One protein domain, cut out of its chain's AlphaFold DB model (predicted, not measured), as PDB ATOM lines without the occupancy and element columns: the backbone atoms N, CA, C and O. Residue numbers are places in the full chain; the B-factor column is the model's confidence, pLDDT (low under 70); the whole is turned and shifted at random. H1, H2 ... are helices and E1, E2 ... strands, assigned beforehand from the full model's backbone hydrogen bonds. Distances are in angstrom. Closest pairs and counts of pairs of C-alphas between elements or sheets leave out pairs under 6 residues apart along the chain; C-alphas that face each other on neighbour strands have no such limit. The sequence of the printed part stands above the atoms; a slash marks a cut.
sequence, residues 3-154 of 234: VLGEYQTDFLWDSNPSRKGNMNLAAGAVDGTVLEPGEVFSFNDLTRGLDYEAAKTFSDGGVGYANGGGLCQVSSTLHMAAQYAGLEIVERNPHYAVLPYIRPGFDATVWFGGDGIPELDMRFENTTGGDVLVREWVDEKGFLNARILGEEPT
ATOM      1  N   VAL A   3      55.871 -23.563  -5.176       93.19
ATOM      2  CA  VAL A   3      54.606 -22.973  -4.718       93.19
ATOM      3  C   VAL A   3      54.242 -23.611  -3.382       93.19
ATOM      4  O   VAL A   3      53.929 -24.795  -3.330       93.19
ATOM      5  N   LEU A   4      54.284 -22.819  -2.313       93.75
ATOM      6  CA  LEU A   4      53.885 -23.254  -0.974       93.75
ATOM      7  C   LEU A   4      52.370 -23.182  -0.799       93.75
ATOM      8  O   LEU A   4      51.778 -24.037  -0.154       93.75
ATOM      9  N   GLY A   5      51.746 -22.157  -1.376       93.81
ATOM     10  CA  GLY A   5      50.305 -21.969  -1.347       93.81
ATOM     11  C   GLY A   5      49.853 -21.072  -2.483       93.81
ATOM     12  O   GLY A   5      50.554 -20.135  -2.874       93.81
ATOM     13  N   GLU A   6      48.676 -21.359  -3.020       95.12
ATOM     14  CA  GLU A   6      48.050 -20.549  -4.051       95.12
ATOM     15  C   GLU A   6      46.547 -20.453  -3.832       95.12
ATOM     16  O   GLU A   6      45.925 -21.326  -3.226       95.12
ATOM     17  N   TYR A   7      45.967 -19.359  -4.308       95.00
ATOM     18  CA  TYR A   7      44.526 -19.185  -4.321       95.00
ATOM     19  C   TYR A   7      44.108 -18.289  -5.477       95.00
ATOM     20  O   TYR A   7      44.873 -17.440  -5.945       95.00
ATOM     21  N   GLN A   8      42.875 -18.478  -5.933       90.69
ATOM     22  CA  GLN A   8      42.307 -17.726  -7.037       90.69
ATOM     23  C   GLN A   8      40.875 -17.318  -6.698       90.69
ATOM     24  O   GLN A   8      40.102 -18.110  -6.160       90.69
ATOM     25  N   THR A   9      40.514 -16.086  -7.044       85.00
ATOM     26  CA  THR A   9      39.128 -15.607  -7.026       85.00
ATOM     27  C   THR A   9      38.787 -14.991  -8.378       85.00
ATOM     28  O   THR A   9      39.634 -14.363  -9.015       85.00
ATOM     29  N   ASP A  10      37.552 -15.150  -8.847       80.44
ATOM     30  CA  ASP A  10      37.093 -14.465 -10.053       80.44
ATOM     31  C   ASP A  10      36.450 -13.114  -9.714       80.44
ATOM     32  O   ASP A  10      35.964 -12.866  -8.606       80.44
ATOM     33  N   PHE A  11      36.464 -12.200 -10.675       77.12
ATOM     34  CA  PHE A  11      35.706 -10.952 -10.597       77.12
ATOM     35  C   PHE A  11      34.763 -10.783 -11.789       77.12
ATOM     36  O   PHE A  11      34.391  -9.668 -12.154       77.12
ATOM     37  N   LEU A  12      34.335 -11.895 -12.391       74.31
ATOM     38  CA  LEU A  12      33.485 -11.901 -13.584       74.31
ATOM     39  C   LEU A  12      32.094 -11.311 -13.311       74.31
ATOM     40  O   LEU A  12      31.429 -10.821 -14.223       74.31
ATOM     41  N   TRP A  13      31.675 -11.302 -12.045       69.44
ATOM     42  CA  TRP A  13      30.425 -10.703 -11.585       69.44
ATOM     43  C   TRP A  13      30.413  -9.158 -11.621       69.44
ATOM     44  O   TRP A  13      29.324  -8.577 -11.548       69.44
ATOM     45  N   ASP A  14      31.577  -8.499 -11.725       70.38
ATOM     46  CA  ASP A  14      31.731  -7.037 -11.805       70.38
ATOM     47  C   ASP A  14      32.927  -6.643 -12.688       70.38
ATOM     48  O   ASP A  14      34.063  -6.499 -12.234       70.38
ATOM     49  N   SER A  15      32.643  -6.433 -13.975       72.94
ATOM     50  CA  SER A  15      33.616  -6.050 -15.002       72.94
ATOM     51  C   SER A  15      33.918  -4.545 -15.053       72.94
ATOM     52  O   SER A  15      34.454  -4.059 -16.053       72.94
ATOM     53  N   ASN A  16      33.581  -3.784 -14.002       83.06
ATOM     54  CA  ASN A  16      33.846  -2.350 -13.943       83.06
ATOM     55  C   ASN A  16      35.351  -2.044 -14.169       83.06
ATOM     56  O   ASN A  16      36.199  -2.565 -13.435       83.06
ATOM     57  N   PRO A  17      35.705  -1.186 -15.149       88.81
ATOM     58  CA  PRO A  17      37.102  -0.888 -15.463       88.81
ATOM     59  C   PRO A  17      37.892  -0.286 -14.299       88.81
ATOM     60  O   PRO A  17      39.027  -0.698 -14.085       88.81
ATOM     61  N   SER A  18      37.290   0.612 -13.515       90.81
ATOM     62  CA  SER A  18      37.919   1.230 -12.339       90.81
ATOM     63  C   SER A  18      38.222   0.202 -11.256       90.81
ATOM     64  O   SER A  18      39.314   0.185 -10.694       90.81
ATOM     65  N   ARG A  19      37.300  -0.739 -11.019       89.81
ATOM     66  CA  ARG A  19      37.528  -1.871 -10.110       89.81
ATOM     67  C   ARG A  19      38.711  -2.720 -10.569       89.81
ATOM     68  O   ARG A  19      39.607  -3.005  -9.778       89.81
ATOM     69  N   LYS A  20      38.738  -3.102 -11.851       92.44
ATOM     70  CA  LYS A  20      39.852  -3.870 -12.425       92.44
ATOM     71  C   LYS A  20      41.166  -3.081 -12.349       92.44
ATOM     72  O   LYS A  20      42.199  -3.670 -12.046       92.44
ATOM     73  N   GLY A  21      41.138  -1.774 -12.602       95.69
ATOM     74  CA  GLY A  21      42.287  -0.875 -12.475       95.69
ATOM     75  C   GLY A  21      42.854  -0.866 -11.057       95.69
ATOM     76  O   GLY A  21      44.035  -1.144 -10.875       95.69
ATOM     77  N   ASN A  22      41.996  -0.682 -10.051       96.69
ATOM     78  CA  ASN A  22      42.384  -0.734  -8.640       96.69
ATOM     79  C   ASN A  22      42.994  -2.083  -8.247       96.69
ATOM     80  O   ASN A  22      44.005  -2.116  -7.551       96.69
ATOM     81  N   MET A  23      42.406  -3.196  -8.704       96.31
ATOM     82  CA  MET A  23      42.944  -4.534  -8.437       96.31
ATOM     83  C   MET A  23      44.318  -4.736  -9.074       96.31
ATOM     84  O   MET A  23      45.198  -5.271  -8.415       96.31
ATOM     85  N   ASN A  24      44.527  -4.286 -10.317       97.56
ATOM     86  CA  ASN A  24      45.848  -4.335 -10.952       97.56
ATOM     87  C   ASN A  24      46.871  -3.491 -10.189       97.56
ATOM     88  O   ASN A  24      48.000  -3.931 -10.002       97.56
ATOM     89  N   LEU A  25      46.476  -2.294  -9.753       98.19
ATOM     90  CA  LEU A  25      47.358  -1.382  -9.036       98.19
ATOM     91  C   LEU A  25      47.773  -1.953  -7.674       98.19
ATOM     92  O   LEU A  25      48.953  -1.942  -7.346       98.19
ATOM     93  N   ALA A  26      46.821  -2.493  -6.909       98.31
ATOM     94  CA  ALA A  26      47.098  -3.122  -5.620       98.31
ATOM     95  C   ALA A  26      47.890  -4.432  -5.770       98.31
ATOM     96  O   ALA A  26      48.919  -4.582  -5.123       98.31
ATOM     97  N   ALA A  27      47.468  -5.340  -6.660       98.44
ATOM     98  CA  ALA A  27      48.186  -6.593  -6.910       98.44
ATOM     99  C   ALA A  27      49.620  -6.328  -7.389       98.44
ATOM    100  O   ALA A  27      50.554  -6.946  -6.901       98.44
ATOM    101  N   GLY A  28      49.817  -5.350  -8.280       98.56
ATOM    102  CA  GLY A  28      51.142  -4.964  -8.760       98.56
ATOM    103  C   GLY A  28      52.042  -4.325  -7.697       98.56
ATOM    104  O   GLY A  28      53.257  -4.407  -7.827       98.56
ATOM    105  N   ALA A  29      51.476  -3.708  -6.656       98.62
ATOM    106  CA  ALA A  29      52.250  -3.195  -5.524       98.62
ATOM    107  C   ALA A  29      52.711  -4.308  -4.570       98.62
ATOM    108  O   ALA A  29      53.729  -4.163  -3.899       98.62
ATOM    109  N   VAL A  30      51.962  -5.410  -4.521       98.25
ATOM    110  CA  VAL A  30      52.262  -6.581  -3.693       98.25
ATOM    111  C   VAL A  30      53.158  -7.592  -4.422       98.25
ATOM    112  O   VAL A  30      54.002  -8.239  -3.792       98.25
ATOM    113  N   ASP A  31      52.997  -7.728  -5.741       98.75
ATOM    114  CA  ASP A  31      53.745  -8.667  -6.579       98.75
ATOM    115  C   ASP A  31      55.254  -8.434  -6.475       98.75
ATOM    116  O   ASP A  31      55.757  -7.338  -6.716       98.75
ATOM    117  N   GLY A  32      55.996  -9.494  -6.158       98.44
ATOM    118  CA  GLY A  32      57.451  -9.434  -6.058       98.44
ATOM    119  C   GLY A  32      57.987  -9.138  -4.658       98.44
ATOM    120  O   GLY A  32      59.204  -9.062  -4.502       98.44
ATOM    121  N   THR A  33      57.124  -8.999  -3.646       98.69
ATOM    122  CA  THR A  33      57.565  -8.829  -2.253       98.69
ATOM    123  C   THR A  33      58.309 -10.076  -1.776       98.69
ATOM    124  O   THR A  33      57.783 -11.182  -1.881       98.69
ATOM    125  N   VAL A  34      59.519  -9.901  -1.243       98.38
ATOM    126  CA  VAL A  34      60.302 -10.964  -0.595       98.38
ATOM    127  C   VAL A  34      60.269 -10.735   0.910       98.38
ATOM    128  O   VAL A  34      60.399  -9.591   1.338       98.38
ATOM    129  N   LEU A  35      60.074 -11.802   1.682       98.25
ATOM    130  CA  LEU A  35      60.088 -11.774   3.144       98.25
ATOM    131  C   LEU A  35      61.135 -12.764   3.649       98.25
ATOM    132  O   LEU A  35      61.039 -13.962   3.358       98.25
ATOM    133  N   GLU A  36      62.093 -12.284   4.432       97.62
ATOM    134  CA  GLU A  36      63.046 -13.117   5.168       97.62
ATOM    135  C   GLU A  36      62.334 -13.871   6.316       97.62
ATOM    136  O   GLU A  36      61.224 -13.500   6.724       97.62
ATOM    137  N   PRO A  37      62.921 -14.951   6.862       97.31
ATOM    138  CA  PRO A  37      62.371 -15.643   8.026       97.31
ATOM    139  C   PRO A  37      62.081 -14.703   9.209       97.31
ATOM    140  O   PRO A  37      62.968 -14.000   9.695       97.31
ATOM    141  N   GLY A  38      60.846 -14.739   9.711       97.88
ATOM    142  CA  GLY A  38      60.357 -13.905  10.815       97.88
ATOM    143  C   GLY A  38      59.874 -12.508  10.409       97.88
ATOM    144  O   GLY A  38      59.397 -11.762  11.265       97.88
ATOM    145  N   GLU A  39      59.968 -12.126   9.131       98.56
ATOM    146  CA  GLU A  39      59.384 -10.870   8.659       98.56
ATOM    147  C   GLU A  39      57.862 -10.966   8.525       98.56
ATOM    148  O   GLU A  39      57.295 -11.998   8.150       98.56
ATOM    149  N   VAL A  40      57.194  -9.847   8.814       98.81
ATOM    150  CA  VAL A  40      55.741  -9.711   8.718       98.81
ATOM    151  C   VAL A  40      55.393  -8.890   7.488       98.81
ATOM    152  O   VAL A  40      55.770  -7.726   7.374       98.81
ATOM    153  N   PHE A  41      54.616  -9.489   6.595       98.81
ATOM    154  CA  PHE A  41      53.960  -8.791   5.504       98.81
ATOM    155  C   PHE A  41      52.839  -7.893   6.032       98.81
ATOM    156  O   PHE A  41      52.032  -8.332   6.856       98.81
ATOM    157  N   SER A  42      52.736  -6.680   5.491       98.75
ATOM    158  CA  SER A  42      51.573  -5.803   5.639       98.75
ATOM    159  C   SER A  42      51.029  -5.422   4.272       98.75
ATOM    160  O   SER A  42      51.745  -4.879   3.429       98.75
ATOM    161  N   PHE A  43      49.742  -5.696   4.051       98.75
ATOM    162  CA  PHE A  43      49.076  -5.317   2.812       98.75
ATOM    163  C   PHE A  43      48.985  -3.797   2.687       98.75
ATOM    164  O   PHE A  43      49.267  -3.228   1.627       98.75
ATOM    165  N   ASN A  44      48.598  -3.125   3.770       98.25
ATOM    166  CA  ASN A  44      48.408  -1.683   3.758       98.25
ATOM    167  C   ASN A  44      49.723  -0.911   3.598       98.25
ATOM    168  O   ASN A  44      49.705   0.134   2.950       98.25
ATOM    169  N   ASP A  45      50.856  -1.422   4.088       98.06
ATOM    170  CA  ASP A  45      52.163  -0.777   3.895       98.06
ATOM    171  C   ASP A  45      52.546  -0.637   2.412       98.06
ATOM    172  O   ASP A  45      53.186   0.343   2.029       98.06
ATOM    173  N   LEU A  46      52.115  -1.575   1.563       98.19
ATOM    174  CA  LEU A  46      52.414  -1.570   0.125       98.19
ATOM    175  C   LEU A  46      51.347  -0.865  -0.718       98.19
ATOM    176  O   LEU A  46      51.635  -0.351  -1.798       98.19
ATOM    177  N   THR A  47      50.100  -0.863  -0.252       97.81
ATOM    178  CA  THR A  47      48.942  -0.453  -1.063       97.81
ATOM    179  C   THR A  47      48.403   0.924  -0.690       97.81
ATOM    180  O   THR A  47      47.722   1.577  -1.485       97.81
ATOM    181  N   ARG A  48      48.727   1.429   0.503       95.50
ATOM    182  CA  ARG A  48      48.324   2.767   0.933       95.50
ATOM    183  C   ARG A  48      48.944   3.846   0.042       95.50
ATOM    184  O   ARG A  48      50.124   3.825  -0.283       95.50
ATOM    185  N   GLY A  49      48.143   4.864  -0.277       92.62
ATOM    186  CA  GLY A  49      48.610   6.062  -0.983       92.62
ATOM    187  C   GLY A  49      48.735   5.911  -2.501       92.62
ATOM    188  O   GLY A  49      49.159   6.859  -3.160       92.62
ATOM    189  N   LEU A  50      48.343   4.764  -3.060       95.31
ATOM    190  CA  LEU A  50      48.209   4.586  -4.504       95.31
ATOM    191  C   LEU A  50      46.975   5.334  -5.044       95.31
ATOM    192  O   LEU A  50      46.002   5.572  -4.323       95.31
ATOM    193  N   ASP A  51      47.027   5.720  -6.321       95.12
ATOM    194  CA  ASP A  51      45.999   6.539  -6.976       95.12
ATOM    195  C   ASP A  51      44.807   5.686  -7.430       95.12
ATOM    196  O   ASP A  51      44.673   5.308  -8.595       95.12
ATOM    197  N   TYR A  52      43.974   5.305  -6.463       95.25
ATOM    198  CA  TYR A  52      42.802   4.480  -6.715       95.25
ATOM    199  C   TYR A  52      41.617   5.280  -7.251       95.25
ATOM    200  O   TYR A  52      41.243   6.327  -6.722       95.25
ATOM    201  N   GLU A  53      40.928   4.694  -8.223       91.31
ATOM    202  CA  GLU A  53      39.672   5.209  -8.746       91.31
ATOM    203  C   GLU A  53      38.486   4.812  -7.857       91.31
ATOM    204  O   GLU A  53      38.492   3.782  -7.170       91.31
ATOM    205  N   ALA A  54      37.421   5.614  -7.904       87.25
ATOM    206  CA  ALA A  54      36.170   5.287  -7.239       87.25
ATOM    207  C   ALA A  54      35.527   4.059  -7.898       87.25
ATOM    208  O   ALA A  54      35.170   4.071  -9.076       87.25
ATOM    209  N   ALA A  55      35.336   2.998  -7.122       83.25
ATOM    210  CA  ALA A  55      34.696   1.772  -7.573       83.25
ATOM    211  C   ALA A  55      33.787   1.214  -6.477       83.25
ATOM    212  O   ALA A  55      33.739   1.721  -5.355       83.25
ATOM    213  N   LYS A  56      33.034   0.170  -6.823       72.12
ATOM    214  CA  LYS A  56      32.086  -0.472  -5.917       72.12
ATOM    215  C   LYS A  56      32.796  -0.980  -4.657       72.12
ATOM    216  O   LYS A  56      33.761  -1.739  -4.754       72.12
ATOM    217  N   THR A  57      32.284  -0.610  -3.492       67.75
ATOM    218  CA  THR A  57      32.725  -1.107  -2.184       67.75
ATOM    219  C   THR A  57      31.571  -1.769  -1.446       67.75
ATOM    220  O   THR A  57      30.397  -1.492  -1.702       67.75
ATOM    221  N   PHE A  58      31.905  -2.678  -0.535       63.47
ATOM    222  CA  PHE A  58      30.944  -3.309   0.361       63.47
ATOM    223  C   PHE A  58      31.184  -2.752   1.764       63.47
ATOM    224  O   PHE A  58      32.200  -3.062   2.378       63.47
ATOM    225  N   SER A  59      30.276  -1.907   2.250       59.19
ATOM    226  CA  SER A  59      30.374  -1.252   3.562       59.19
ATOM    227  C   SER A  59      28.988  -1.106   4.190       59.19
ATOM    228  O   SER A  59      27.994  -0.996   3.474       59.19
ATOM    229  N   ASP A  60      28.910  -1.143   5.523       55.59
ATOM    230  CA  ASP A  60      27.692  -0.880   6.313       55.59
ATOM    231  C   ASP A  60      26.437  -1.653   5.867       55.59
ATOM    232  O   ASP A  60      25.321  -1.134   5.842       55.59
ATOM    233  N   GLY A  61      26.613  -2.915   5.464       49.50
ATOM    234  CA  GLY A  61      25.515  -3.761   4.986       49.50
ATOM    235  C   GLY A  61      24.971  -3.379   3.610       49.50
ATOM    236  O   GLY A  61      23.931  -3.899   3.206       49.50
ATOM    237  N   GLY A  62      25.669  -2.498   2.891       50.41
ATOM    238  CA  GLY A  62      25.300  -1.924   1.607       50.41
ATOM    239  C   GLY A  62      26.369  -2.069   0.522       50.41
ATOM    240  O   GLY A  62      27.469  -2.580   0.727       50.41
ATOM    241  N   VAL A  63      26.001  -1.592  -0.667       61.38
ATOM    242  CA  VAL A  63      26.925  -1.304  -1.765       61.38
ATOM    243  C   VAL A  63      27.179   0.198  -1.751       61.38
ATOM    244  O   VAL A  63      26.241   0.979  -1.916       61.38
ATOM    245  N   GLY A  64      28.435   0.579  -1.564       61.34
ATOM    246  CA  GLY A  64      28.918   1.946  -1.688       61.34
ATOM    247  C   GLY A  64      29.792   2.125  -2.924       61.34
ATOM    248  O   GLY A  64      30.040   1.188  -3.688       61.34
ATOM    249  N   TYR A  65      30.269   3.351  -3.102       69.88
ATOM    250  CA  TYR A  65      31.377   3.663  -3.991       69.88
ATOM    251  C   TYR A  65      32.420   4.417  -3.183       69.88
ATOM    252  O   TYR A  65      32.095   5.411  -2.534       69.88
ATOM    253  N   ALA A  66      33.657   3.949  -3.231       76.12
ATOM    254  CA  ALA A  66      34.793   4.650  -2.660       76.12
ATOM    255  C   ALA A  66      36.045   4.364  -3.491       76.12
ATOM    256  O   ALA A  66      36.090   3.403  -4.271       76.12
ATOM    257  N   ASN A  67      37.058   5.208  -3.323       81.88
ATOM    258  CA  ASN A  67      38.371   4.944  -3.896       81.88
ATOM    259  C   ASN A  67      38.908   3.631  -3.316       81.88
ATOM    260  O   ASN A  67      38.819   3.398  -2.111       81.88
ATOM    261  N   GLY A  68      39.423   2.762  -4.184       81.69
ATOM    262  CA  GLY A  68      39.957   1.461  -3.777       81.69
ATOM    263  C   GLY A  68      38.927   0.326  -3.762       81.69
ATOM    264  O   GLY A  68      39.181  -0.741  -3.201       81.69
ATOM    265  N   GLY A  69      37.766   0.491  -4.404       85.19
ATOM    266  CA  GLY A  69      36.878  -0.646  -4.663       85.19
ATOM    267  C   GLY A  69      37.620  -1.764  -5.406       85.19
ATOM    268  O   GLY A  69      38.176  -1.528  -6.478       85.19
ATOM    269  N   GLY A  70      37.647  -2.965  -4.816       89.50
ATOM    270  CA  GLY A  70      38.397  -4.130  -5.306       89.50
ATOM    271  C   GLY A  70      39.543  -4.588  -4.394       89.50
ATOM    272  O   GLY A  70      39.856  -5.775  -4.409       89.50
ATOM    273  N   LEU A  71      40.101  -3.709  -3.550       95.56
ATOM    274  CA  LEU A  71      41.256  -4.023  -2.690       95.56
ATOM    275  C   LEU A  71      41.012  -5.207  -1.756       95.56
ATOM    276  O   LEU A  71      41.865  -6.078  -1.653       95.56
ATOM    277  N   CYS A  72      39.830  -5.299  -1.145       93.56
ATOM    278  CA  CYS A  72      39.567  -6.409  -0.237       93.56
ATOM    279  C   CYS A  72      39.537  -7.781  -0.931       93.56
ATOM    280  O   CYS A  72      39.740  -8.800  -0.276       93.56
ATOM    281  N   GLN A  73      39.288  -7.842  -2.247       93.69
ATOM    282  CA  GLN A  73      39.402  -9.101  -2.988       93.69
ATOM    283  C   GLN A  73      40.874  -9.496  -3.168       93.69
ATOM    284  O   GLN A  73      41.187 -10.679  -3.056       93.69
ATOM    285  N   VAL A  74      41.751  -8.513  -3.396       97.75
ATOM    286  CA  VAL A  74      43.215  -8.669  -3.464       97.75
ATOM    287  C   VAL A  74      43.717  -9.225  -2.129       97.75
ATOM    288  O   VAL A  74      44.125 -10.383  -2.050       97.75
ATOM    289  N   SER A  75      43.481  -8.512  -1.025       98.38
ATOM    290  CA  SER A  75      43.880  -8.975   0.312       98.38
ATOM    291  C   SER A  75      43.292 -10.341   0.689       98.38
ATOM    292  O   SER A  75      43.989 -11.161   1.276       98.38
ATOM    293  N   SER A  76      42.033 -10.628   0.335       98.00
ATOM    294  CA  SER A  76      41.399 -11.926   0.615       98.00
ATOM    295  C   SER A  76      42.008 -13.077  -0.190       98.00
ATOM    296  O   SER A  76      42.143 -14.186   0.327       98.00
ATOM    297  N   THR A  77      42.374 -12.829  -1.451       97.50
ATOM    298  CA  THR A  77      42.994 -13.850  -2.309       97.50
ATOM    299  C   THR A  77      44.389 -14.180  -1.796       97.50
ATOM    300  O   THR A  77      44.716 -15.354  -1.609       97.50
ATOM    301  N   LEU A  78      45.171 -13.154  -1.462       98.69
ATOM    302  CA  LEU A  78      46.486 -13.322  -0.861       98.69
ATOM    303  C   LEU A  78      46.440 -13.969   0.528       98.69
ATOM    304  O   LEU A  78      47.231 -14.871   0.799       98.69
ATOM    305  N   HIS A  79      45.491 -13.578   1.383       98.69
ATOM    306  CA  HIS A  79      45.271 -14.208   2.689       98.69
ATOM    307  C   HIS A  79      45.119 -15.725   2.554       98.69
ATOM    308  O   HIS A  79      45.764 -16.479   3.282       98.69
ATOM    309  N   MET A  80      44.306 -16.193   1.603       98.06
ATOM    310  CA  MET A  80      44.124 -17.628   1.406       98.06
ATOM    311  C   MET A  80      45.375 -18.308   0.851       98.06
ATOM    312  O   MET A  80      45.708 -19.394   1.320       98.06
ATOM    313  N   ALA A  81      46.115 -17.676  -0.066       97.38
ATOM    314  CA  ALA A  81      47.404 -18.210  -0.509       97.38
ATOM    315  C   ALA A  81      48.395 -18.357   0.666       97.38
ATOM    316  O   ALA A  81      49.045 -19.394   0.785       97.38
ATOM    317  N   ALA A  82      48.448 -17.382   1.582       98.06
ATOM    318  CA  ALA A  82      49.254 -17.452   2.804       98.06
ATOM    319  C   ALA A  82      48.773 -18.548   3.774       98.06
ATOM    320  O   ALA A  82      49.590 -19.283   4.336       98.06
ATOM    321  N   GLN A  83      47.454 -18.727   3.926       96.31
ATOM    322  CA  GLN A  83      46.888 -19.818   4.722       96.31
ATOM    323  C   GLN A  83      47.284 -21.189   4.175       96.31
ATOM    324  O   GLN A  83      47.717 -22.040   4.957       96.31
ATOM    325  N   TYR A  84      47.161 -21.391   2.858       95.50
ATOM    326  CA  TYR A  84      47.540 -22.638   2.189       95.50
ATOM    327  C   TYR A  84      49.049 -22.881   2.215       95.50
ATOM    328  O   TYR A  84      49.466 -24.021   2.374       95.50
ATOM    329  N   ALA A  85      49.855 -21.817   2.197       93.88
ATOM    330  CA  ALA A  85      51.297 -21.899   2.417       93.88
ATOM    331  C   ALA A  85      51.680 -22.310   3.850       93.88
ATOM    332  O   ALA A  85      52.848 -22.578   4.137       93.88
ATOM    333  N   GLY A  86      50.708 -22.372   4.766       92.50
ATOM    334  CA  GLY A  86      50.940 -22.725   6.160       92.50
ATOM    335  C   GLY A  86      51.695 -21.647   6.938       92.50
ATOM    336  O   GLY A  86      52.313 -21.984   7.955       92.50
ATOM    337  N   LEU A  87      51.647 -20.397   6.460       94.88
ATOM    338  CA  LEU A  87      52.162 -19.216   7.151       94.88
ATOM    339  C   LEU A  87      51.239 -18.819   8.310       94.88
ATOM    340  O   LEU A  87      50.080 -19.246   8.390       94.88
ATOM    341  N   GLU A  88      51.769 -18.018   9.230       95.75
ATOM    342  CA  GLU A  88      51.004 -17.510  10.367       95.75
ATOM    343  C   GLU A  88      50.288 -16.218   9.981       95.75
ATOM    344  O   GLU A  88      50.917 -15.270   9.523       95.75
ATOM    345  N   ILE A  89      48.968 -16.176  10.165       98.38
ATOM    346  CA  ILE A  89      48.182 -14.961   9.946       98.38
ATOM    347  C   ILE A  89      48.230 -14.122  11.221       98.38
ATOM    348  O   ILE A  89      47.653 -14.500  12.240       98.38
ATOM    349  N   VAL A  90      48.911 -12.981  11.139       98.62
ATOM    350  CA  VAL A  90      49.111 -12.028  12.240       98.62
ATOM    351  C   VAL A  90      47.881 -11.142  12.418       98.62
ATOM    352  O   VAL A  90      47.487 -10.828  13.539       98.62
ATOM    353  N   GLU A  91      47.249 -10.748  11.312       98.50
ATOM    354  CA  GLU A  91      46.014  -9.974  11.334       98.50
ATOM    355  C   GLU A  91      45.086 -10.388  10.199       98.50
ATOM    356  O   GLU A  91      45.480 -10.459   9.034       98.50
ATOM    357  N   ARG A  92      43.825 -10.626  10.561       97.62
ATOM    358  CA  ARG A  92      42.720 -10.799   9.629       97.62
ATOM    359  C   ARG A  92      41.437 -10.325  10.287       97.62
ATOM    360  O   ARG A  92      41.138 -10.690  11.422       97.62
ATOM    361  N   ASN A  93      40.631  -9.604   9.521       96.00
ATOM    362  CA  ASN A  93      39.297  -9.178   9.918       96.00
ATOM    363  C   ASN A  93      38.271  -9.672   8.881       96.00
ATOM    364  O   ASN A  93      38.559  -9.610   7.682       96.00
ATOM    365  N   PRO A  94      37.090 -10.175   9.295       93.38
ATOM    366  CA  PRO A  94      36.025 -10.509   8.359       93.38
ATOM    367  C   PRO A  94      35.380  -9.245   7.791       93.38
ATOM    368  O   PRO A  94      35.330  -8.196   8.437       93.38
ATOM    369  N   HIS A  95      34.799  -9.369   6.607       88.56
ATOM    370  CA  HIS A  95      33.871  -8.384   6.080       88.56
ATOM    371  C   HIS A  95      32.585  -8.361   6.895       88.56
ATOM    372  O   HIS A  95      32.137  -9.364   7.449       88.56
ATOM    373  N   TYR A  96      31.918  -7.208   6.869       83.06
ATOM    374  CA  TYR A  96      30.587  -7.084   7.445       83.06
ATOM    375  C   TYR A  96      29.558  -7.983   6.744       83.06
ATOM    376  O   TYR A  96      28.640  -8.458   7.394       83.06
ATOM    377  N   ALA A  97      29.663  -8.216   5.434       79.44
ATOM    378  CA  ALA A  97      28.678  -8.969   4.655       79.44
ATOM    379  C   ALA A  97      29.320 -10.147   3.916       79.44
ATOM    380  O   ALA A  97      30.510 -10.123   3.613       79.44
ATOM    381  N   VAL A  98      28.508 -11.157   3.588       80.62
ATOM    382  CA  VAL A  98      28.932 -12.247   2.699       80.62
ATOM    383  C   VAL A  98      29.243 -11.682   1.312       80.62
ATOM    384  O   VAL A  98      28.467 -10.901   0.762       80.62
ATOM    385  N   LEU A  99      30.377 -12.097   0.753       79.62
ATOM    386  CA  LEU A  99      30.892 -11.619  -0.524       79.62
ATOM    387  C   LEU A  99      30.573 -12.595  -1.666       79.62
ATOM    388  O   LEU A  99      30.497 -13.801  -1.441       79.62
ATOM    389  N   PRO A 100      30.422 -12.104  -2.910       74.94
ATOM    390  CA  PRO A 100      30.064 -12.952  -4.048       74.94
ATOM    391  C   PRO A 100      31.241 -13.744  -4.646       74.94
ATOM    392  O   PRO A 100      30.996 -14.633  -5.454       74.94
ATOM    393  N   TYR A 101      32.488 -13.414  -4.286       77.50
ATOM    394  CA  TYR A 101      33.712 -13.924  -4.928       77.50
ATOM    395  C   TYR A 101      34.572 -14.831  -4.040       77.50
ATOM    396  O   TYR A 101      35.599 -15.333  -4.487       77.50
ATOM    397  N   ILE A 102      34.210 -15.004  -2.767       81.88
ATOM    398  CA  ILE A 102      34.981 -15.826  -1.836       81.88
ATOM    399  C   ILE A 102      34.062 -16.494  -0.818       81.88
ATOM    400  O   ILE A 102      33.031 -15.944  -0.424       81.88
ATOM    401  N   ARG A 103      34.438 -17.705  -0.400       85.75
ATOM    402  CA  ARG A 103      33.709 -18.466   0.613       85.75
ATOM    403  C   ARG A 103      33.668 -17.678   1.938       85.75
ATOM    404  O   ARG A 103      34.699 -17.146   2.347       85.75
ATOM    405  N   PRO A 104      32.527 -17.637   2.654       87.62
ATOM    406  CA  PRO A 104      32.468 -17.011   3.971       87.62
ATOM    407  C   PRO A 104      33.514 -17.592   4.923       87.62
ATOM    408  O   PRO A 104      33.636 -18.813   5.048       87.62
ATOM    409  N   GLY A 105      34.254 -16.715   5.593       92.62
ATOM    410  CA  GLY A 105      35.301 -17.069   6.544       92.62
ATOM    411  C   GLY A 105      36.691 -17.188   5.934       92.62
ATOM    412  O   GLY A 105      37.638 -17.440   6.669       92.62
ATOM    413  N   PHE A 106      36.825 -17.031   4.616       94.50
ATOM    414  CA  PHE A 106      38.116 -17.035   3.911       94.50
ATOM    415  C   PHE A 106      38.573 -15.620   3.534       94.50
ATOM    416  O   PHE A 106      39.703 -15.405   3.102       94.50
ATOM    417  N   ASP A 107      37.687 -14.646   3.690       94.75
ATOM    418  CA  ASP A 107      37.911 -13.249   3.378       94.75
ATOM    419  C   ASP A 107      38.788 -12.550   4.423       94.75
ATOM    420  O   ASP A 107      38.769 -12.902   5.601       94.75
ATOM    421  N   ALA A 108      39.519 -11.530   3.988       96.56
ATOM    422  CA  ALA A 108      40.298 -10.637   4.832       96.56
ATOM    423  C   ALA A 108      40.047  -9.196   4.379       96.56
ATOM    424  O   ALA A 108      40.473  -8.796   3.293       96.56
ATOM    425  N   THR A 109      39.307  -8.429   5.180       92.75
ATOM    426  CA  THR A 109      39.031  -7.020   4.886       92.75
ATOM    427  C   THR A 109      40.247  -6.154   5.199       92.75
ATOM    428  O   THR A 109      40.968  -6.412   6.160       92.75
ATOM    429  N   VAL A 110      40.420  -5.091   4.415       94.75
ATOM    430  CA  VAL A 110      41.432  -4.056   4.639       94.75
ATOM    431  C   VAL A 110      40.785  -2.676   4.622       94.75
ATOM    432  O   VAL A 110      39.792  -2.444   3.930       94.75
ATOM    433  N   TRP A 111      41.321  -1.764   5.423       91.75
ATOM    434  CA  TRP A 111      40.870  -0.386   5.550       91.75
ATOM    435  C   TRP A 111      42.023   0.483   6.040       91.75
ATOM    436  O   TRP A 111      42.606   0.194   7.078       91.75
ATOM    437  N   PHE A 112      42.308   1.593   5.359       92.75
ATOM    438  CA  PHE A 112      43.429   2.472   5.720       92.75
ATOM    439  C   PHE A 112      43.188   3.346   6.965       92.75
ATOM    440  O   PHE A 112      44.020   4.193   7.286       92.75
ATOM    441  N   GLY A 113      42.068   3.158   7.667       88.38
ATOM    442  CA  GLY A 113      41.657   4.003   8.786       88.38
ATOM    443  C   GLY A 113      40.956   5.284   8.326       88.38
ATOM    444  O   GLY A 113      41.015   5.681   7.164       88.38
ATOM    445  N   GLY A 114      40.248   5.935   9.248       84.62
ATOM    446  CA  GLY A 114      39.534   7.187   8.974       84.62
ATOM    447  C   GLY A 114      38.302   7.353   9.854       84.62
ATOM    448  O   GLY A 114      37.768   6.369  10.353       84.62
ATOM    449  N   ASP A 115      37.874   8.596  10.086       78.69
ATOM    450  CA  ASP A 115      36.636   8.935  10.815       78.69
ATOM    451  C   ASP A 115      36.466   8.235  12.182       78.69
ATOM    452  O   ASP A 115      35.364   7.901  12.611       78.69
ATOM    453  N   GLY A 116      37.580   8.019  12.892       79.50
ATOM    454  CA  GLY A 116      37.599   7.346  14.195       79.50
ATOM    455  C   GLY A 116      37.518   5.816  14.130       79.50
ATOM    456  O   GLY A 116      37.531   5.170  15.177       79.50
ATOM    457  N   ILE A 117      37.480   5.235  12.930       80.50
ATOM    458  CA  ILE A 117      37.598   3.798  12.692       80.50
ATOM    459  C   ILE A 117      39.086   3.449  12.549       80.50
ATOM    460  O   ILE A 117      39.779   4.078  11.736       80.50
ATOM    461  N   PRO A 118      39.601   2.488  13.340       90.19
ATOM    462  CA  PRO A 118      40.983   2.056  13.223       90.19
ATOM    463  C   PRO A 118      41.233   1.410  11.861       90.19
ATOM    464  O   PRO A 118      40.319   0.919  11.198       90.19
ATOM    465  N   GLU A 119      42.494   1.421  11.457       94.19
ATOM    466  CA  GLU A 119      42.963   0.629  10.329       94.19
ATOM    467  C   GLU A 119      42.643  -0.859  10.526       94.19
ATOM    468  O   GLU A 119      42.711  -1.373  11.642       94.19
ATOM    469  N   LEU A 120      42.293  -1.520   9.422       95.81
ATOM    470  CA  LEU A 120      42.214  -2.971   9.313       95.81
ATOM    471  C   LEU A 120      43.236  -3.395   8.268       95.81
ATOM    472  O   LEU A 120      43.213  -2.888   7.145       95.81
ATOM    473  N   ASP A 121      44.110  -4.320   8.620       98.19
ATOM    474  CA  ASP A 121      45.146  -4.821   7.727       98.19
ATOM    475  C   ASP A 121      45.025  -6.341   7.548       98.19
ATOM    476  O   ASP A 121      44.354  -7.044   8.312       98.19
ATOM    477  N   MET A 122      45.674  -6.847   6.506       98.50
ATOM    478  CA  MET A 122      45.898  -8.267   6.288       98.50
ATOM    479  C   MET A 122      47.397  -8.504   6.411       98.50
ATOM    480  O   MET A 122      48.179  -8.047   5.574       98.50
ATOM    481  N   ARG A 123      47.787  -9.189   7.489       98.88
ATOM    482  CA  ARG A 123      49.191  -9.403   7.844       98.88
ATOM    483  C   ARG A 123      49.479 -10.873   8.056       98.88
ATOM    484  O   ARG A 123      48.695 -11.573   8.698       98.88
ATOM    485  N   PHE A 124      50.625 -11.324   7.571       98.75
ATOM    486  CA  PHE A 124      51.115 -12.676   7.811       98.75
ATOM    487  C   PHE A 124      52.627 -12.675   8.013       98.75
ATOM    488  O   PHE A 124      53.329 -11.831   7.465       98.75
ATOM    489  N   GLU A 125      53.118 -13.614   8.808       98.56
ATOM    490  CA  GLU A 125      54.538 -13.777   9.108       98.56
ATOM    491  C   GLU A 125      55.133 -14.918   8.281       98.56
ATOM    492  O   GLU A 125      54.539 -16.000   8.161       98.56
ATOM    493  N   ASN A 126      56.335 -14.701   7.741       97.44
ATOM    494  CA  ASN A 126      57.139 -15.782   7.192       97.44
ATOM    495  C   ASN A 126      57.690 -16.657   8.329       97.44
ATOM    496  O   ASN A 126      58.802 -16.466   8.811       97.44
ATOM    497  N   THR A 127      56.924 -17.669   8.725       94.56
ATOM    498  CA  THR A 127      57.336 -18.654   9.742       94.56
ATOM    499  C   THR A 127      58.144 -19.823   9.168       94.56
ATOM    500  O   THR A 127      58.312 -20.855   9.825       94.56
ATOM    501  N   THR A 128      58.618 -19.711   7.923       93.12
ATOM    502  CA  THR A 128      59.475 -20.726   7.297       93.12
ATOM    503  C   THR A 128      60.952 -20.492   7.632       93.12
ATOM    504  O   THR A 128      61.318 -19.506   8.265       93.12
ATOM    505  N   GLY A 129      61.814 -21.439   7.251       92.62
ATOM    506  CA  GLY A 129      63.259 -21.338   7.474       92.62
ATOM    507  C   GLY A 129      64.031 -20.602   6.374       92.62
ATOM    508  O   GLY A 129      65.249 -20.499   6.495       92.62
ATOM    509  N   GLY A 130      63.361 -20.142   5.314       94.00
ATOM    510  CA  GLY A 130      63.982 -19.452   4.183       94.00
ATOM    511  C   GLY A 130      63.098 -18.333   3.643       94.00
ATOM    512  O   GLY A 130      62.006 -18.084   4.158       94.00
ATOM    513  N   ASP A 131      63.578 -17.656   2.609       96.38
ATOM    514  CA  ASP A 131      62.857 -16.532   2.023       96.38
ATOM    515  C   ASP A 131      61.574 -17.002   1.331       96.38
ATOM    516  O   ASP A 131      61.535 -18.055   0.676       96.38
ATOM    517  N   VAL A 132      60.524 -16.186   1.437       97.62
ATOM    518  CA  VAL A 132      59.293 -16.366   0.663       97.62
ATOM    519  C   VAL A 132      59.071 -15.200  -0.289       97.62
ATOM    520  O   VAL A 132      59.252 -14.039   0.063       97.62
ATOM    521  N   LEU A 133      58.654 -15.519  -1.510       98.50
ATOM    522  CA  LEU A 133      58.271 -14.582  -2.555       98.50
ATOM    523  C   LEU A 133      56.747 -14.552  -2.677       98.50
ATOM    524  O   LEU A 133      56.112 -15.564  -2.983       98.50
ATOM    525  N   VAL A 134      56.169 -13.371  -2.503       98.75
ATOM    526  CA  VAL A 134      54.752 -13.094  -2.726       98.75
ATOM    527  C   VAL A 134      54.535 -12.734  -4.190       98.75
ATOM    528  O   VAL A 134      55.220 -11.869  -4.741       98.75
ATOM    529  N   ARG A 135      53.570 -13.389  -4.834       98.69
ATOM    530  CA  ARG A 135      53.124 -13.069  -6.191       98.69
ATOM    531  C   ARG A 135      51.627 -12.839  -6.213       98.69
ATOM    532  O   ARG A 135      50.882 -13.647  -5.662       98.69
ATOM    533  N   GLU A 136      51.185 -11.802  -6.908       98.25
ATOM    534  CA  GLU A 136      49.767 -11.508  -7.075       98.25
ATOM    535  C   GLU A 136      49.495 -10.798  -8.403       98.25
ATOM    536  O   GLU A 136      50.189  -9.857  -8.774       98.25
ATOM    537  N   TRP A 137      48.497 -11.254  -9.163       98.19
ATOM    538  CA  TRP A 137      48.172 -10.636 -10.449       98.19
ATOM    539  C   TRP A 137      46.728 -10.876 -10.884       98.19
ATOM    540  O   TRP A 137      46.114 -11.910 -10.605       98.19
ATOM    541  N   VAL A 138      46.208  -9.921 -11.650       95.38
ATOM    542  CA  VAL A 138      44.959 -10.063 -12.399       95.38
ATOM    543  C   VAL A 138      45.275 -10.609 -13.789       95.38
ATOM    544  O   VAL A 138      46.094 -10.039 -14.507       95.38
ATOM    545  N   ASP A 139      44.623 -11.696 -14.191       90.31
ATOM    546  CA  ASP A 139      44.803 -12.277 -15.518       90.31
ATOM    547  C   ASP A 139      43.795 -11.755 -16.560       90.31
ATOM    548  O   ASP A 139      42.837 -11.022 -16.281       90.31
ATOM    549  N   GLU A 140      44.030 -12.130 -17.816       88.38
ATOM    550  CA  GLU A 140      43.179 -11.745 -18.945       88.38
ATOM    551  C   GLU A 140      41.810 -12.439 -18.936       88.38
ATOM    552  O   GLU A 140      40.873 -11.950 -19.567       88.38
ATOM    553  N   LYS A 141      41.677 -13.555 -18.210       83.75
ATOM    554  CA  LYS A 141      40.455 -14.363 -18.121       83.75
ATOM    555  C   LYS A 141      39.487 -13.855 -17.053       83.75
ATOM    556  O   LYS A 141      38.369 -14.356 -16.993       83.75
ATOM    557  N   GLY A 142      39.878 -12.858 -16.260       80.81
ATOM    558  CA  GLY A 142      39.029 -12.271 -15.225       80.81
ATOM    559  C   GLY A 142      39.221 -12.890 -13.843       80.81
ATOM    560  O   GLY A 142      38.307 -12.818 -13.019       80.81
ATOM    561  N   PHE A 143      40.395 -13.474 -13.588       85.81
ATOM    562  CA  PHE A 143      40.771 -13.989 -12.278       85.81
ATOM    563  C   PHE A 143      41.854 -13.142 -11.625       85.81
ATOM    564  O   PHE A 143      42.755 -12.618 -12.282       85.81
ATOM    565  N   LEU A 144      41.766 -13.035 -10.308       91.44
ATOM    566  CA  LEU A 144      42.824 -12.566  -9.436       91.44
ATOM    567  C   LEU A 144      43.500 -13.788  -8.818       91.44
ATOM    568  O   LEU A 144      42.829 -14.664  -8.272       91.44
ATOM    569  N   ASN A 145      44.818 -13.846  -8.933       95.25
ATOM    570  CA  ASN A 145      45.634 -14.983  -8.540       95.25
ATOM    571  C   ASN A 145      46.641 -14.527  -7.496       95.25
ATOM    572  O   ASN A 145      47.294 -13.510  -7.718       95.25
ATOM    573  N   ALA A 146      46.826 -15.306  -6.435       96.44
ATOM    574  CA  ALA A 146      47.893 -15.101  -5.464       96.44
ATOM    575  C   ALA A 146      48.683 -16.393  -5.251       96.44
ATOM    576  O   ALA A 146      48.115 -17.489  -5.233       96.44
ATOM    577  N   ARG A 147      49.999 -16.263  -5.080       97.81
ATOM    578  CA  ARG A 147      50.918 -17.362  -4.771       97.81
ATOM    579  C   ARG A 147      51.947 -16.928  -3.744       97.81
ATOM    580  O   ARG A 147      52.511 -15.841  -3.847       97.81
ATOM    581  N   ILE A 148      52.252 -17.829  -2.824       97.62
ATOM    582  CA  ILE A 148      53.433 -17.763  -1.968       97.62
ATOM    583  C   ILE A 148      54.409 -18.811  -2.482       97.62
ATOM    584  O   ILE A 148      54.069 -19.995  -2.553       97.62
ATOM    585  N   LEU A 149      55.611 -18.381  -2.854       97.62
ATOM    586  CA  LEU A 149      56.691 -19.282  -3.232       97.62
ATOM    587  C   LEU A 149      57.778 -19.277  -2.166       97.62
ATOM    588  O   LEU A 149      58.087 -18.223  -1.631       97.62
ATOM    589  N   GLY A 150      58.375 -20.428  -1.883       94.88
ATOM    590  CA  GLY A 150      59.486 -20.556  -0.939       94.88
ATOM    591  C   GLY A 150      60.673 -21.263  -1.569       94.88
ATOM    592  O   GLY A 150      60.532 -21.925  -2.600       94.88
ATOM    593  N   GLU A 151      61.854 -21.115  -0.976       87.00
ATOM    594  CA  GLU A 151      63.054 -21.828  -1.431       87.00
ATOM    595  C   GLU A 151      62.920 -23.347  -1.291       87.00
ATOM    596  O   GLU A 151      63.277 -24.073  -2.218       87.00
ATOM    597  N   GLU A 152      62.325 -23.792  -0.184       82.25
ATOM    598  CA  GLU A 152      62.126 -25.196   0.172       82.25
ATOM    599  C   GLU A 152      60.644 -25.456   0.497       82.25
ATOM    600  O   GLU A 152      59.991 -24.598   1.107       82.25
ATOM    601  N   PRO A 153      60.096 -26.634   0.150       79.75
ATOM    602  CA  PRO A 153      58.750 -27.006   0.555       79.75
ATOM    603  C   PRO A 153      58.630 -27.057   2.081       79.75
ATOM    604  O   PRO A 153      59.482 -27.591   2.792       79.75
ATOM    605  N   THR A 154      57.514 -26.557   2.613       79.62
ATOM    606  CA  THR A 154      57.259 -26.595   4.064       79.62
ATOM    607  C   THR A 154      57.023 -28.023   4.585       79.62
ATOM    608  O   THR A 154      57.123 -28.281   5.795       79.62
TER     609      THR A 154
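What this domain is: This is residues 3 to 154 of the 234 residues of an uncharacterized protein of Rubrobacter sp. SCSIO 52909 (UniProt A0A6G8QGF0). What does the eye meet first? Helix H3 runs through the middle between two three-stranded sheets, E1 E8 E7 on one side of it and E2 E6 E5 on the other, and H1 packs on the first sheet on the same face as H3. The hairpin E3 and E4 lies at one end, near residues 17 to 22 of H1. What makes up the whole? The printed part has 152 residues of mixed class, with three named helices and eight named strands in the order E1 H1 E2 H2 E3 E4 H3 E5 E6 E7 E8, and its sheets are antiparallel. It is compact, with a radius of gyration of the C-alphas of 14.6 A and spans of 42 by 38 by 29 A.

How they stand to each other: Which sheet holds the first strand? E1, residues 3 to 10, and E7, residues 132 to 138, are the edge strands beside the inner strand E8, residues 143 to 150. N 7 and O 146, 3.0 A, and N 135 and O 147, 2.8 A, are within hydrogen-bond range. Which helices are on it? H1, residues 17 to 30, lies over E7 at a height over the sheet of 6.9 A, with Ala 27 and Glu 136 the closest C-alphas at 5.2 A. H3, residues 71 to 84, lies over E1 and E8 on the same face at 7.5 A, in two layers, helices on one face of a sheet; its closest C-alphas to E1 are Ala 81 and Glu 6, 4.3 A. H1 touches H3 with residues 22 to 27 alone, the same way at a steep tilt of 43 degrees, Met 23 and Leu 71 being the closest C-alphas at 6.0 A. Is H3 on another sheet? It makes two layers with E2, residues 40 to 42, E6, residues 123 to 125, and E5, residues 88 to 91, at a height of 10.3 A over E6 and E5. N 41 and O 124, and N 90 and O 123, are within hydrogen-bond range at 2.8 A. Where are the other elements? H2, residues 43 to 47, touches residues 26 to 30 of H1 alone, the closest C-alphas being Thr 47 and Ala 26, 5.6 A. In the hairpin of E3, residues 54 to 59, and E4, residues 62 to 67, N 57 and O 64 are 2.9 A apart, and the closest C-alphas of E3 and H1 are Ala 55 and Arg 19, 5.3 A. In H1, H2 and H3 every O i to N i+4 pair is within hydrogen-bond range.

Where its parts are: Where are the anchors? E1 begins at C-alpha 3 (54.606, -22.973, -4.718), and E8 ends at C-alpha 150 (59.486, -20.556, -0.939). How long are the longer elements? From first to last C-alpha E8 measures 22.8 A, E7 20.4 A, E1 and H3 20.2 A, and H1 20.0 A.

The domain as a whole: How far does it reach? The two C-alphas farthest apart, those of Asp 115 and Glu 152, are 43.9 A apart, and the printed part has no cut. Which link is long? E5 to E6, a hairpin, has a long link of 31 residues, 92 to 122. Where is confidence low? Residue 13 and residues 57 to 65 are under 70, against a mean pLDDT of the printed part of 90.1.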